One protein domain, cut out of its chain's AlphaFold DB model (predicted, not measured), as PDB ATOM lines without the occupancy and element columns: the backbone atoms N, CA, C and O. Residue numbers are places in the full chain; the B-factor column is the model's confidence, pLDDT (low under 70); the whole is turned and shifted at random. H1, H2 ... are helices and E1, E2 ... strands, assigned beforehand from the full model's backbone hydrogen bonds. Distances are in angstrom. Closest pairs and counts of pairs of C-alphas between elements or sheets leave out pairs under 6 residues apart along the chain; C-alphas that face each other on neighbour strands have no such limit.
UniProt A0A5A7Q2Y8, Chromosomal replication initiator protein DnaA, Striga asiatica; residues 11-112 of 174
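This is residues 11 to 112 of the 174 residues of the protein "Chromosomal replication initiator protein DnaA" of Striga asiatica (UniProt A0A5A7Q2Y8). One seven-stranded sheet curls like part of a barrel, and H2 covers the open side between E3 and E7. H3 packs on the opposite face, at E6, and the short helix H1 lies beyond the beginning of E4. The printed part has 102 residues, with three named helices and seven named strands in the order E1 E2 E3 H1 E4 H2 E5 E6 E7 H3. The mixed sheet runs E3 E2 E1 E5 E6 E7 E4, with E1 and E5 parallel and the other neighbours antiparallel; the class is mixed, helices and strands. The whole is compact, with a radius of gyration of the C-alphas of 12.7 A, and rounded, spanning 33 by 32 by 22 A.

E1, residues 11 to 16, begins at C-alpha 11 (24.234, -39.873, 16.873) and is 15.9 A long. E2, residues 21 to 28, measures 22.9 A; E3, residues 33 to 41, measures 21.7 A and bends by 67 degrees at residue 36. H1 is residues 46 to 50, E4 residues 54 to 56 and H2 residues 58 to 64. E5, residues 74 to 79, measures 16.6 A. E6, residues 82 to 91, is the longest strand at 27.7 A. E7 is residues 94 to 98, and H3, residues 102 to 108, ends at C-alpha 108 (41.894, -33.558, 28.540).

E1 E2 E3 and E5 E6 E7 are two meanders, each strand the antiparallel neighbour and hairpin partner of the one before. N 13 and O 25 of E1 and E2 are 2.8 A apart, and N 24 and O 38 of E2 and E3 2.8 A. E1 and E5 are parallel at 26 degrees, with N 14 and O 76 at 2.8 A. E6 is staggered: residues 82 to 87 pair with E5, N 77 and O 84 at 2.8 A, and residues 87 to 91 with E7, N 89 and O 96 at 2.8 A. E7 and E4 are antiparallel, with N 54 and O 97 at 2.9 A. The edge strands E3 and E4 are only just apart, 8.4 A at their closest. H2 is on the sheet at a height of 6.5 A, over none of the strands; its C-alpha at Ile 58 is 6.3 A from that of Lys 94 in E7, their closest pair. H3 is on the opposite face, 7.9 A high and only just over E5, with 3 of its C-alphas falling on that strand; its closest C-alphas to E6 are Ala 102 and Val 86, 5.6 A. H1 is only just not on the sheet, with 4 pairs of C-alphas within 10 A, and is close to but not clearly touching H3, Ile 49 and Val 106 being their closest C-alphas at 7.0 A. In H1, H2 and H3 every O i to N i+4 pair is within hydrogen-bond range.

The C-alphas farthest apart, of Asn 30 and Lys 46, are 37.3 A apart. The printed part has no cut and no long link. Mean pLDDT of the printed part is 83.1, with residues 31, 70 to 71 and 112 under 70.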
ATOM      1  N   TYR A  11      23.093 -40.497  16.214       80.00
ATOM      2  CA  TYR A  11      24.234 -39.873  16.873       80.00
ATOM      3  C   TYR A  11      25.468 -39.973  15.978       80.00
ATOM      4  O   TYR A  11      25.751 -41.016  15.385       80.00
ATOM      5  N   LEU A  12      26.241 -38.891  15.914       86.00
ATOM      6  CA  LEU A  12      27.556 -38.897  15.277       86.00
ATOM      7  C   LEU A  12      28.626 -39.138  16.337       86.00
ATOM      8  O   LEU A  12      28.681 -38.434  17.344       86.00
ATOM      9  N   TRP A  13      29.455 -40.147  16.110       88.19
ATOM     10  CA  TRP A  13      30.565 -40.521  16.975       88.19
ATOM     11  C   TRP A  13      31.855 -40.117  16.284       88.19
ATOM     12  O   TRP A  13      32.134 -40.569  15.177       88.19
ATOM     13  N   PHE A  14      32.623 -39.244  16.916       87.25
ATOM     14  CA  PHE A  14      33.883 -38.740  16.393       87.25
ATOM     15  C   PHE A  14      35.016 -39.391  17.170       87.25
ATOM     16  O   PHE A  14      35.344 -38.961  18.272       87.25
ATOM     17  N   ASP A  15      35.606 -40.418  16.582       88.25
ATOM     18  CA  ASP A  15      36.773 -41.095  17.123       88.25
ATOM     19  C   ASP A  15      38.044 -40.388  16.649       88.25
ATOM     20  O   ASP A  15      38.230 -40.099  15.460       88.25
ATOM     21  N   ARG A  16      38.912 -40.058  17.596       85.44
ATOM     22  CA  ARG A  16      40.148 -39.339  17.337       85.44
ATOM     23  C   ARG A  16      41.271 -40.329  17.011       85.44
ATOM     24  O   ARG A  16      41.862 -40.930  17.899       85.44
ATOM     25  N   ASN A  17      41.677 -40.377  15.741       82.31
ATOM     26  CA  ASN A  17      42.849 -41.148  15.298       82.31
ATOM     27  C   ASN A  17      44.184 -40.448  15.598       82.31
ATOM     28  O   ASN A  17      45.222 -41.092  15.744       82.31
ATOM     29  N   SER A  18      44.197 -39.114  15.591       78.50
ATOM     30  CA  SER A  18      45.394 -38.297  15.833       78.50
ATOM     31  C   SER A  18      45.009 -36.935  16.411       78.50
ATOM     32  O   SER A  18      43.837 -36.625  16.566       78.50
ATOM     33  N   LEU A  19      45.979 -36.070  16.715       75.81
ATOM     34  CA  LEU A  19      45.749 -34.707  17.225       75.81
ATOM     35  C   LEU A  19      44.774 -33.868  16.394       75.81
ATOM     36  O   LEU A  19      44.081 -33.018  16.941       75.81
ATOM     37  N   ILE A  20      44.736 -34.098  15.087       78.44
ATOM     38  CA  ILE A  20      43.943 -33.306  14.148       78.44
ATOM     39  C   ILE A  20      43.034 -34.164  13.274       78.44
ATOM     40  O   ILE A  20      42.393 -33.624  12.389       78.44
ATOM     41  N   ASP A  21      42.981 -35.479  13.460       83.94
ATOM     42  CA  ASP A  21      42.330 -36.385  12.513       83.94
ATOM     43  C   ASP A  21      41.249 -37.212  13.196       83.94
ATOM     44  O   ASP A  21      41.512 -37.860  14.212       83.94
ATOM     45  N   TYR A  22      40.050 -37.172  12.619       85.81
ATOM     46  CA  TYR A  22      38.850 -37.761  13.192       85.81
ATOM     47  C   TYR A  22      38.180 -38.699  12.200       85.81
ATOM     48  O   TYR A  22      38.038 -38.385  11.013       85.81
ATOM     49  N   VAL A  23      37.730 -39.833  12.721       89.62
ATOM     50  CA  VAL A  23      36.827 -40.760  12.053       89.62
ATOM     51  C   VAL A  23      35.433 -40.523  12.600       89.62
ATOM     52  O   VAL A  23      35.222 -40.535  13.806       89.62
ATOM     53  N   VAL A  24      34.478 -40.303  11.708       87.88
ATOM     54  CA  VAL A  24      33.074 -40.129  12.060       87.88
ATOM     55  C   VAL A  24      32.329 -41.405  11.744       87.88
ATOM     56  O   VAL A  24      32.302 -41.825  10.585       87.88
ATOM     57  N   THR A  25      31.700 -41.977  12.759       88.06
ATOM     58  CA  THR A  25      30.785 -43.108  12.639       88.06
ATOM     59  C   THR A  25      29.371 -42.630  12.939       88.06
ATOM     60  O   THR A  25      29.141 -41.843  13.857       88.06
ATOM     61  N   VAL A  26      28.415 -43.103  12.147       83.25
ATOM     62  CA  VAL A  26      26.991 -42.846  12.366       83.25
ATOM     63  C   VAL A  26      26.414 -44.009  13.157       83.25
ATOM     64  O   VAL A  26      26.545 -45.167  12.750       83.25
ATOM     65  N   VAL A  27      25.752 -43.698  14.265       79.88
ATOM     66  CA  VAL A  27      25.155 -44.690  15.159       79.88
ATOM     67  C   VAL A  27      23.667 -44.393  15.303       79.88
ATOM     68  O   VAL A  27      23.274 -43.240  15.475       79.88
ATOM     69  N   GLU A  28      22.832 -45.424  15.194       75.88
ATOM     70  CA  GLU A  28      21.399 -45.308  15.486       75.88
ATOM     71  C   GLU A  28      21.150 -45.190  16.995       75.88
ATOM     72  O   GLU A  28      21.964 -45.640  17.799       75.88
ATOM     73  N   GLU A  29      19.982 -44.684  17.395       70.31
ATOM     74  CA  GLU A  29      19.552 -44.643  18.806       70.31
ATOM     75  C   GLU A  29      19.685 -46.007  19.523       70.31
ATOM     76  O   GLU A  29      20.024 -46.071  20.702       70.31
ATOM     77  N   ASN A  30      19.530 -47.117  18.791       70.31
ATOM     78  CA  ASN A  30      19.711 -48.482  19.306       70.31
ATOM     79  C   ASN A  30      21.184 -48.885  19.551       70.31
ATOM     80  O   ASN A  30      21.458 -50.064  19.778       70.31
ATOM     81  N   ALA A  31      22.133 -47.948  19.459       65.62
ATOM     82  CA  ALA A  31      23.581 -48.174  19.526       65.62
ATOM     83  C   ALA A  31      24.127 -49.130  18.445       65.62
ATOM     84  O   ALA A  31      25.189 -49.730  18.605       65.62
ATOM     85  N   VAL A  32      23.405 -49.277  17.331       75.56
ATOM     86  CA  VAL A  32      23.848 -50.084  16.189       75.56
ATOM     87  C   VAL A  32      24.652 -49.198  15.243       75.56
ATOM     88  O   VAL A  32      24.139 -48.206  14.716       75.56
ATOM     89  N   GLU A  33      25.918 -49.559  15.029       74.44
ATOM     90  CA  GLU A  33      26.775 -48.896  14.047       74.44
ATOM     91  C   GLU A  33      26.256 -49.129  12.625       74.44
ATOM     92  O   GLU A  33      25.971 -50.259  12.214       74.44
ATOM     93  N   ARG A  34      26.175 -48.051  11.845       70.50
ATOM     94  CA  ARG A  34      25.906 -48.114  10.407       70.50
ATOM     95  C   ARG A  34      27.214 -48.130   9.605       70.50
ATOM     96  O   ARG A  34      28.239 -47.647  10.076       70.50
ATOM     97  N   PRO A  35      27.201 -48.625   8.354       70.31
ATOM     98  CA  PRO A  35      28.413 -48.784   7.540       70.31
ATOM     99  C   PRO A  35      29.104 -47.471   7.124       70.31
ATOM    100  O   PRO A  35      30.176 -47.512   6.521       70.31
ATOM    101  N   LEU A  36      28.512 -46.308   7.407       70.75
ATOM    102  CA  LEU A  36      29.059 -45.010   7.019       70.75
ATOM    103  C   LEU A  36      30.175 -44.598   7.984       70.75
ATOM    104  O   LEU A  36      29.917 -44.229   9.131       70.75
ATOM    105  N   ARG A  37      31.416 -44.646   7.491       81.56
ATOM    106  CA  ARG A  37      32.600 -44.140   8.188       81.56
ATOM    107  C   ARG A  37      33.279 -43.098   7.322       81.56
ATOM    108  O   ARG A  37      33.728 -43.395   6.217       81.56
ATOM    109  N   TYR A  38      33.367 -41.886   7.840       87.00
ATOM    110  CA  TYR A  38      34.010 -40.777   7.152       87.00
ATOM    111  C   TYR A  38      35.250 -40.328   7.900       87.00
ATOM    112  O   TYR A  38      35.381 -40.572   9.094       87.00
ATOM    113  N   ARG A  39      36.162 -39.647   7.210       88.88
ATOM    114  CA  ARG A  39      37.382 -39.127   7.820       88.88
ATOM    115  C   ARG A  39      37.597 -37.686   7.409       88.88
ATOM    116  O   ARG A  39      37.460 -37.356   6.231       88.88
ATOM    117  N   PHE A  40      37.948 -36.842   8.367       86.00
ATOM    118  CA  PHE A  40      38.358 -35.475   8.085       86.00
ATOM    119  C   PHE A  40      39.424 -35.002   9.070       86.00
ATOM    120  O   PHE A  40      39.571 -35.521  10.176       86.00
ATOM    121  N   THR A  41      40.142 -33.962   8.655       84.25
ATOM    122  CA  THR A  41      41.173 -33.316   9.461       84.25
ATOM    123  C   THR A  41      40.694 -31.947   9.943       84.25
ATOM    124  O   THR A  41      40.103 -31.177   9.183       84.25
ATOM    125  N   LEU A  42      40.946 -31.638  11.212       81.38
ATOM    126  CA  LEU A  42      40.689 -30.350  11.836       81.38
ATOM    127  C   LEU A  42      41.794 -29.346  11.512       81.38
ATOM    128  O   LEU A  42      42.976 -29.570  11.779       81.38
ATOM    129  N   GLU A  43      41.388 -28.166  11.056       74.62
ATOM    130  CA  GLU A  43      42.256 -26.991  11.062       74.62
ATOM    131  C   GLU A  43      42.222 -26.317  12.436       74.62
ATOM    132  O   GLU A  43      41.347 -25.497  12.740       74.62
ATOM    133  N   ILE A  44      43.203 -26.639  13.276       74.88
ATOM    134  CA  ILE A  44      43.280 -26.081  14.622       74.88
ATOM    135  C   ILE A  44      43.929 -24.694  14.584       74.88
ATOM    136  O   ILE A  44      45.048 -24.500  14.113       74.88
ATOM    137  N   LYS A  45      43.206 -23.698  15.102       81.50
ATOM    138  CA  LYS A  45      43.695 -22.326  15.295       81.50
ATOM    139  C   LYS A  45      43.727 -22.027  16.781       81.50
ATOM    140  O   LYS A  45      42.818 -22.424  17.498       81.50
ATOM    141  N   LYS A  46      44.702 -21.232  17.233       78.94
ATOM    142  CA  LYS A  46      44.823 -20.842  18.652       78.94
ATOM    143  C   LYS A  46      43.497 -20.328  19.239       78.94
ATOM    144  O   LYS A  46      43.085 -20.773  20.301       78.94
ATOM    145  N   ALA A  47      42.805 -19.460  18.498       81.12
ATOM    146  CA  ALA A  47      41.522 -18.888  18.911       81.12
ATOM    147  C   ALA A  47      40.397 -19.928  19.064       81.12
ATOM    148  O   ALA A  47      39.462 -19.706  19.827       81.12
ATOM    149  N   TYR A  48      40.470 -21.042  18.331       83.19
ATOM    150  CA  TYR A  48      39.516 -22.138  18.456       83.19
ATOM    151  C   TYR A  48      39.775 -22.929  19.735       83.19
ATOM    152  O   TYR A  48      38.841 -23.171  20.487       83.19
ATOM    153  N   ILE A  49      41.039 -23.207  20.057       79.69
ATOM    154  CA  ILE A  49      41.382 -23.924  21.289       79.69
ATOM    155  C   ILE A  49      41.038 -23.096  22.535       79.69
ATOM    156  O   ILE A  49      40.416 -23.600  23.464       79.69
ATOM    157  N   GLU A  50      41.365 -21.798  22.536       83.50
ATOM    158  CA  GLU A  50      41.061 -20.895  23.659       83.50
ATOM    159  C   GLU A  50      39.566 -20.863  24.005       83.50
ATOM    160  O   GLU A  50      39.207 -20.700  25.169       83.50
ATOM    161  N   ARG A  51      38.701 -21.056  23.004       86.31
ATOM    162  CA  ARG A  51      37.241 -21.037  23.152       86.31
ATOM    163  C   ARG A  51      36.598 -22.425  23.137       86.31
ATOM    164  O   ARG A  51      35.377 -22.502  23.183       86.31
ATOM    165  N   ALA A  52      37.399 -23.490  23.083       88.19
ATOM    166  CA  ALA A  52      36.934 -24.865  22.921       88.19
ATOM    167  C   ALA A  52      35.997 -25.067  21.716       88.19
ATOM    168  O   ALA A  52      34.957 -25.714  21.803       88.19
ATOM    169  N   TYR A  53      36.364 -24.475  20.583       89.38
ATOM    170  CA  TYR A  53      35.674 -24.649  19.312       89.38
ATOM    171  C   TYR A  53      36.392 -25.704  18.486       89.38
ATOM    172  O   TYR A  53      37.587 -25.585  18.216       89.38
ATOM    173  N   LEU A  54      35.656 -26.706  18.023       88.75
ATOM    174  CA  LEU A  54      36.177 -27.732  17.129       88.75
ATOM    175  C   LEU A  54      35.495 -27.557  15.765       88.75
ATOM    176  O   LEU A  54      34.315 -27.879  15.615       88.75
ATOM    177  N   PRO A  55      36.180 -26.951  14.778       89.38
ATOM    178  CA  PRO A  55      35.553 -26.592  13.514       89.38
ATOM    179  C   PRO A  55      35.318 -27.814  12.632       89.38
ATOM    180  O   PRO A  55      36.251 -28.547  12.337       89.38
ATOM    181  N   ILE A  56      34.112 -27.982  12.106       88.56
ATOM    182  CA  ILE A  56      33.847 -29.023  11.115       88.56
ATOM    183  C   ILE A  56      34.113 -28.457   9.719       88.56
ATOM    184  O   ILE A  56      33.586 -27.389   9.385       88.56
ATOM    185  N   PRO A  57      34.907 -29.143   8.874       89.00
ATOM    186  CA  PRO A  57      35.084 -28.731   7.491       89.00
ATOM    187  C   PRO A  57      33.728 -28.620   6.790       89.00
ATOM    188  O   PRO A  57      32.969 -29.585   6.708       89.00
ATOM    189  N   ILE A  58      33.422 -27.438   6.255       86.88
ATOM    190  CA  ILE A  58      32.097 -27.155   5.682       86.88
ATOM    191  C   ILE A  58      31.766 -28.079   4.496       86.88
ATOM    192  O   ILE A  58      30.618 -28.467   4.304       86.88
ATOM    193  N   GLN A  59      32.789 -28.498   3.742       86.88
ATOM    194  CA  GLN A  59      32.654 -29.476   2.659       86.88
ATOM    195  C   GLN A  59      32.218 -30.847   3.184       86.88
ATOM    196  O   GLN A  59      31.336 -31.474   2.599       86.88
ATOM    197  N   PHE A  60      32.800 -31.292   4.303       87.38
ATOM    198  CA  PHE A  60      32.411 -32.534   4.964       87.38
ATOM    199  C   PHE A  60      30.962 -32.448   5.461       87.38
ATOM    200  O   PHE A  60      30.174 -33.344   5.171       87.38
ATOM    201  N   TRP A  61      30.605 -31.337   6.112       86.56
ATOM    202  CA  TRP A  61      29.258 -31.090   6.631       86.56
ATOM    203  C   TRP A  61      28.183 -31.172   5.538       86.56
ATOM    204  O   TRP A  61      27.213 -31.912   5.669       86.56
ATOM    205  N   HIS A  62      28.363 -30.478   4.414       86.62
ATOM    206  CA  HIS A  62      27.374 -30.520   3.332       86.62
ATOM    207  C   HIS A  62      27.307 -31.865   2.607       86.62
ATOM    208  O   HIS A  62      26.222 -32.269   2.202       86.62
ATOM    209  N   SER A  63      28.446 -32.537   2.426       84.31
ATOM    210  CA  SER A  63      28.502 -33.758   1.612       84.31
ATOM    211  C   SER A  63      28.009 -34.996   2.356       84.31
ATOM    212  O   SER A  63      27.537 -35.924   1.713       84.31
ATOM    213  N   HIS A  64      28.134 -35.022   3.687       82.12
ATOM    214  CA  HIS A  64      27.908 -36.240   4.471       82.12
ATOM    215  C   HIS A  64      26.950 -36.065   5.647       82.12
ATOM    216  O   HIS A  64      26.636 -37.057   6.295       82.12
ATOM    217  N   VAL A  65      26.539 -34.832   5.974       79.75
ATOM    218  CA  VAL A  65      25.822 -34.544   7.224       79.75
ATOM    219  C   VAL A  65      24.486 -33.822   6.985       79.75
ATOM    220  O   VAL A  65      23.446 -34.334   7.372       79.75
ATOM    221  N   VAL A  66      24.469 -32.678   6.290       78.19
ATOM    222  CA  VAL A  66      23.266 -31.815   6.158       78.19
ATOM    223  C   VAL A  66      22.047 -32.496   5.539       78.19
ATOM    224  O   VAL A  66      20.929 -32.200   5.940       78.19
ATOM    225  N   ASN A  67      22.247 -33.343   4.531       72.50
ATOM    226  CA  ASN A  67      21.140 -33.929   3.767       72.50
ATOM    227  C   ASN A  67      20.773 -35.346   4.220       72.50
ATOM    228  O   ASN A  67      19.760 -35.874   3.777       72.50
ATOM    229  N   GLU A  68      21.603 -35.963   5.059       71.38
ATOM    230  CA  GLU A  68      21.467 -37.370   5.448       71.38
ATOM    231  C   GLU A  68      20.719 -37.539   6.780       71.38
ATOM    232  O   GLU A  68      20.241 -38.631   7.082       71.38
ATOM    233  N   PHE A  69      20.600 -36.474   7.582       73.12
ATOM    234  CA  PHE A  69      20.095 -36.553   8.953       73.12
ATOM    235  C   PHE A  69      19.152 -35.391   9.281       73.12
ATOM    236  O   PHE A  69      19.489 -34.231   9.045       73.12
ATOM    237  N   GLU A  70      17.986 -35.704   9.853       66.94
ATOM    238  CA  GLU A  70      16.948 -34.711  10.171       66.94
ATOM    239  C   GLU A  70      17.232 -33.945  11.474       66.94
ATOM    240  O   GLU A  70      17.043 -32.730  11.516       66.94
ATOM    241  N   ASP A  71      17.757 -34.620  12.504       69.94
ATOM    242  CA  ASP A  71      18.015 -34.030  13.824       69.94
ATOM    243  C   ASP A  71      19.472 -34.222  14.266       69.94
ATOM    244  O   ASP A  71      19.850 -35.233  14.855       69.94
ATOM    245  N   LEU A  72      20.300 -33.204  14.015       73.38
ATOM    246  CA  LEU A  72      21.711 -33.162  14.413       73.38
ATOM    247  C   LEU A  72      21.995 -31.973  15.319       73.38
ATOM    248  O   LEU A  72      22.686 -31.023  14.951       73.38
ATOM    249  N   SER A  73      21.454 -32.031  16.527       79.69
ATOM    250  CA  SER A  73      21.774 -31.045  17.560       79.69
ATOM    251  C   SER A  73      23.065 -31.391  18.304       79.69
ATOM    252  O   SER A  73      23.779 -30.487  18.732       79.69
ATOM    253  N   ARG A  74      23.394 -32.685  18.442       85.00
ATOM    254  CA  ARG A  74      24.482 -33.160  19.307       85.00
ATOM    255  C   ARG A  74      25.304 -34.279  18.687       85.00
ATOM    256  O   ARG A  74      24.834 -35.010  17.817       85.00
ATOM    257  N   CYS A  75      26.521 -34.439  19.188       86.94
ATOM    258  CA  CYS A  75      27.380 -35.572  18.885       86.94
ATOM    259  C   CYS A  75      28.245 -35.977  20.077       86.94
ATOM    260  O   CYS A  75      28.351 -35.255  21.069       86.94
ATOM    261  N   LEU A  76      28.860 -37.155  19.959       89.50
ATOM    262  CA  LEU A  76      29.817 -37.677  20.923       89.50
ATOM    263  C   LEU A  76      31.222 -37.624  20.324       89.50
ATOM    264  O   LEU A  76      31.479 -38.204  19.269       89.50
ATOM    265  N   LEU A  77      32.136 -36.943  21.004       90.00
ATOM    266  CA  LEU A  77      33.571 -37.048  20.755       90.00
ATOM    267  C   LEU A  77      34.132 -38.170  21.622       90.00
ATOM    268  O   LEU A  77      33.857 -38.205  22.817       90.00
ATOM    269  N   ILE A  78      34.930 -39.063  21.051       89.06
ATOM    270  CA  ILE A  78      35.536 -40.184  21.767       89.06
ATOM    271  C   ILE A  78      37.045 -40.006  21.737       89.06
ATOM    272  O   ILE A  78      37.656 -39.852  20.679       89.06
ATOM    273  N   SER A  79      37.643 -39.998  22.923       87.06
ATOM    274  CA  SER A  79      39.091 -40.000  23.096       87.06
ATOM    275  C   SER A  79      39.440 -40.990  24.189       87.06
ATOM    276  O   SER A  79      38.910 -40.877  25.288       87.06
ATOM    277  N   GLU A  80      40.338 -41.932  23.896       85.94
ATOM    278  CA  GLU A  80      40.764 -42.969  24.854       85.94
ATOM    279  C   GLU A  80      39.571 -43.693  25.508       85.94
ATOM    280  O   GLU A  80      39.531 -43.880  26.721       85.94
ATOM    281  N   ASP A  81      38.564 -44.043  24.698       85.25
ATOM    282  CA  ASP A  81      37.308 -44.683  25.125       85.25
ATOM    283  C   ASP A  81      36.422 -43.841  26.068       85.25
ATOM    284  O   ASP A  81      35.409 -44.323  26.578       85.25
ATOM    285  N   ILE A  82      36.752 -42.562  26.275       88.25
ATOM    286  CA  ILE A  82      35.953 -41.620  27.061       88.25
ATOM    287  C   ILE A  82      35.067 -40.797  26.111       88.25
ATOM    288  O   ILE A  82      35.598 -40.092  25.245       88.25
ATOM    289  N   PRO A  83      33.728 -40.861  26.253       90.00
ATOM    290  CA  PRO A  83      32.808 -40.060  25.456       90.00
ATOM    291  C   PRO A  83      32.604 -38.660  26.056       90.00
ATOM    292  O   PRO A  83      32.431 -38.501  27.264       90.00
ATOM    293  N   TYR A  84      32.547 -37.657  25.184       91.25
ATOM    294  CA  TYR A  84      32.268 -36.261  25.506       91.25
ATOM    295  C   TYR A  84      31.123 -35.758  24.626       91.25
ATOM    296  O   TYR A  84      31.242 -35.721  23.401       91.25
ATOM    297  N   GLU A  85      30.014 -35.359  25.240       91.00
ATOM    298  CA  GLU A  85      28.851 -34.822  24.535       91.00
ATOM    299  C   GLU A  85      29.065 -33.345  24.186       91.00
ATOM    300  O   GLU A  85      29.422 -32.529  25.043       91.00
ATOM    301  N   VAL A  86      28.844 -33.002  22.917       91.50
ATOM    302  CA  VAL A  86      29.003 -31.645  22.382       91.50
ATOM    303  C   VAL A  86      27.855 -31.280  21.444       91.50
ATOM    304  O   VAL A  86      27.169 -32.146  20.900       91.50
ATOM    305  N   GLU A  87      27.644 -29.981  21.251       90.44
ATOM    306  CA  GLU A  87      26.566 -29.439  20.425       90.44
ATOM    307  C   GLU A  87      27.105 -28.935  19.081       90.44
ATOM    308  O   GLU A  87      28.181 -28.328  19.015       90.44
ATOM    309  N   PHE A  88      26.334 -29.127  18.008       88.94
ATOM    310  CA  PHE A  88      26.607 -28.479  16.730       88.94
ATOM    311  C   PHE A  88      26.030 -27.068  16.706       88.94
ATOM    312  O   PHE A  88      24.829 -26.860  16.858       88.94
ATOM    313  N   VAL A  89      26.880 -26.086  16.417       87.50
ATOM    314  CA  VAL A  89      26.453 -24.701  16.228       87.50
ATOM    315  C   VAL A  89      26.886 -24.203  14.859       87.50
ATOM    316  O   VAL A  89      28.075 -24.136  14.535       87.50
ATOM    317  N   ALA A  90      25.899 -23.821  14.053       85.56
ATOM    318  CA  ALA A  90      26.105 -23.191  12.760       85.56
ATOM    319  C   ALA A  90      26.108 -21.662  12.908       85.56
ATOM    320  O   ALA A  90      25.125 -21.062  13.342       85.56
ATOM    321  N   TRP A  91      27.209 -21.009  12.530       78.31
ATOM    322  CA  TRP A  91      27.351 -19.555  12.611       78.31
ATOM    323  C   TRP A  91      28.170 -19.006  11.438       78.31
ATOM    324  O   TRP A  91      29.282 -19.461  11.174       78.31
ATOM    325  N   HIS A  92      27.627 -18.011  10.727       81.31
ATOM    326  CA  HIS A  92      28.265 -17.354   9.571       81.31
ATOM    327  C   HIS A  92      28.862 -18.323   8.526       81.31
ATOM    328  O   HIS A  92      29.996 -18.148   8.080       81.31
ATOM    329  N   GLY A  93      28.117 -19.368   8.147       81.19
ATOM    330  CA  GLY A  93      28.569 -20.342   7.142       81.19
ATOM    331  C   GLY A  93      29.666 -21.296   7.628       81.19
ATOM    332  O   GLY A  93      30.303 -21.966   6.819       81.19
ATOM    333  N   LYS A  94      29.907 -21.356   8.941       85.94
ATOM    334  CA  LYS A  94      30.761 -22.355   9.586       85.94
ATOM    335  C   LYS A  94      29.925 -23.214  10.513       85.94
ATOM    336  O   LYS A  94      28.949 -22.734  11.081       85.94
ATOM    337  N   VAL A  95      30.363 -24.450  10.700       89.06
ATOM    338  CA  VAL A  95      29.791 -25.364  11.685       89.06
ATOM    339  C   VAL A  95      30.872 -25.718  12.682       89.06
ATOM    340  O   VAL A  95      31.996 -26.049  12.302       89.06
ATOM    341  N   LEU A  96      30.548 -25.567  13.958       90.38
ATOM    342  CA  LEU A  96      31.456 -25.784  15.070       90.38
ATOM    343  C   LEU A  96      30.823 -26.799  16.015       90.38
ATOM    344  O   LEU A  96      29.629 -26.708  16.287       90.38
ATOM    345  N   MET A  97      31.627 -27.710  16.549       90.88
ATOM    346  CA  MET A  97      31.277 -28.419  17.775       90.88
ATOM    347  C   MET A  97      31.743 -27.557  18.945       90.88
ATOM    348  O   MET A  97      32.922 -27.190  19.019       90.88
ATOM    349  N   GLN A  98      30.808 -27.164  19.799       90.38
ATOM    350  CA  GLN A  98      31.064 -26.310  20.955       90.38
ATOM    351  C   GLN A  98      30.030 -26.574  22.058       90.38
ATOM    352  O   GLN A  98      29.133 -27.395  21.890       90.38
ATOM    353  N   ASN A  99      30.151 -25.850  23.174       90.06
ATOM    354  CA  ASN A  99      29.315 -26.011  24.370       90.06
ATOM    355  C   ASN A  99      29.437 -27.409  25.010       90.06
ATOM    356  O   ASN A  99      30.258 -28.232  24.604       90.06
ATOM    357  N   MET A 100      28.644 -27.648  26.058       91.50
ATOM    358  CA  MET A 100      28.628 -28.903  26.817       91.50
ATOM    359  C   MET A 100      30.045 -29.308  27.265       91.50
ATOM    360  O   MET A 100      30.734 -28.496  27.885       91.50
ATOM    361  N   GLN A 101      30.497 -30.522  26.942       92.38
ATOM    362  CA  GLN A 101      31.795 -31.057  27.357       92.38
ATOM    363  C   GLN A 101      32.923 -30.747  26.362       92.38
ATOM    364  O   GLN A 101      34.013 -31.303  26.472       92.38
ATOM    365  N   ALA A 102      32.714 -29.839  25.397       89.81
ATOM    366  CA  ALA A 102      33.744 -29.485  24.416       89.81
ATOM    367  C   ALA A 102      35.000 -28.903  25.082       89.81
ATOM    368  O   ALA A 102      36.118 -29.135  24.620       89.81
ATOM    369  N   ARG A 103      34.828 -28.155  26.184       90.88
ATOM    370  CA  ARG A 103      35.955 -27.613  26.952       90.88
ATOM    371  C   ARG A 103      36.749 -28.719  27.633       90.88
ATOM    372  O   ARG A 103      37.962 -28.761  27.459       90.88
ATOM    373  N   ASP A 104      36.054 -29.618  28.321       91.06
ATOM    374  CA  ASP A 104      36.669 -30.766  28.984       91.06
ATOM    375  C   ASP A 104      37.429 -31.613  27.963       91.06
ATOM    376  O   ASP A 104      38.598 -31.917  28.170       91.06
ATOM    377  N   PHE A 105      36.820 -31.901  26.807       89.06
ATOM    378  CA  PHE A 105      37.486 -32.608  25.718       89.06
ATOM    379  C   PHE A 105      38.803 -31.930  25.323       89.06
ATOM    380  O   PHE A 105      39.841 -32.583  25.283       89.06
ATOM    381  N   VAL A 106      38.800 -30.622  25.056       86.31
ATOM    382  CA  VAL A 106      40.008 -29.887  24.641       86.31
ATOM    383  C   VAL A 106      41.094 -29.891  25.719       86.31
ATOM    384  O   VAL A 106      42.274 -30.031  25.387       86.31
ATOM    385  N   ASP A 107      40.707 -29.745  26.985       85.00
ATOM    386  CA  ASP A 107      41.642 -29.707  28.108       85.00
ATOM    387  C   ASP A 107      42.235 -31.106  28.388       85.00
ATOM    388  O   ASP A 107      43.444 -31.225  28.582       85.00
ATOM    389  N   PHE A 108      41.433 -32.178  28.321       84.31
ATOM    390  CA  PHE A 108      41.894 -33.558  28.540       84.31
ATOM    391  C   PHE A 108      42.717 -34.121  27.381       84.31
ATOM    392  O   PHE A 108      43.657 -34.878  27.595       84.31
ATOM    393  N   THR A 109      42.385 -33.757  26.145       78.12
ATOM    394  CA  THR A 109      43.038 -34.320  24.953       78.12
ATOM    395  C   THR A 109      44.434 -33.775  24.677       78.12
ATOM    396  O   THR A 109      45.099 -34.271  23.761       78.12
ATOM    397  N   GLY A 110      44.862 -32.736  25.403       70.12
ATOM    398  CA  GLY A 110      46.162 -32.094  25.211       70.12
ATOM    399  C   GLY A 110      46.295 -31.334  23.886       70.12
ATOM    400  O   GLY A 110      47.379 -30.847  23.569       70.12
ATOM    401  N   ILE A 111      45.202 -31.162  23.125       73.75
ATOM    402  CA  ILE A 111      45.195 -30.451  21.834       73.75
ATOM    403  C   ILE A 111      45.821 -29.050  21.966       73.75
ATOM    404  O   ILE A 111      46.486 -28.563  21.049       73.75
ATOM    405  N   PHE A 112      45.639 -28.401  23.119       65.69
ATOM    406  CA  PHE A 112      46.251 -27.111  23.425       65.69
ATOM    407  C   PHE A 112      47.768 -27.184  23.641       65.69
ATOM    408  O   PHE A 112      48.504 -26.355  23.100       65.69
TER     409      PHE A 112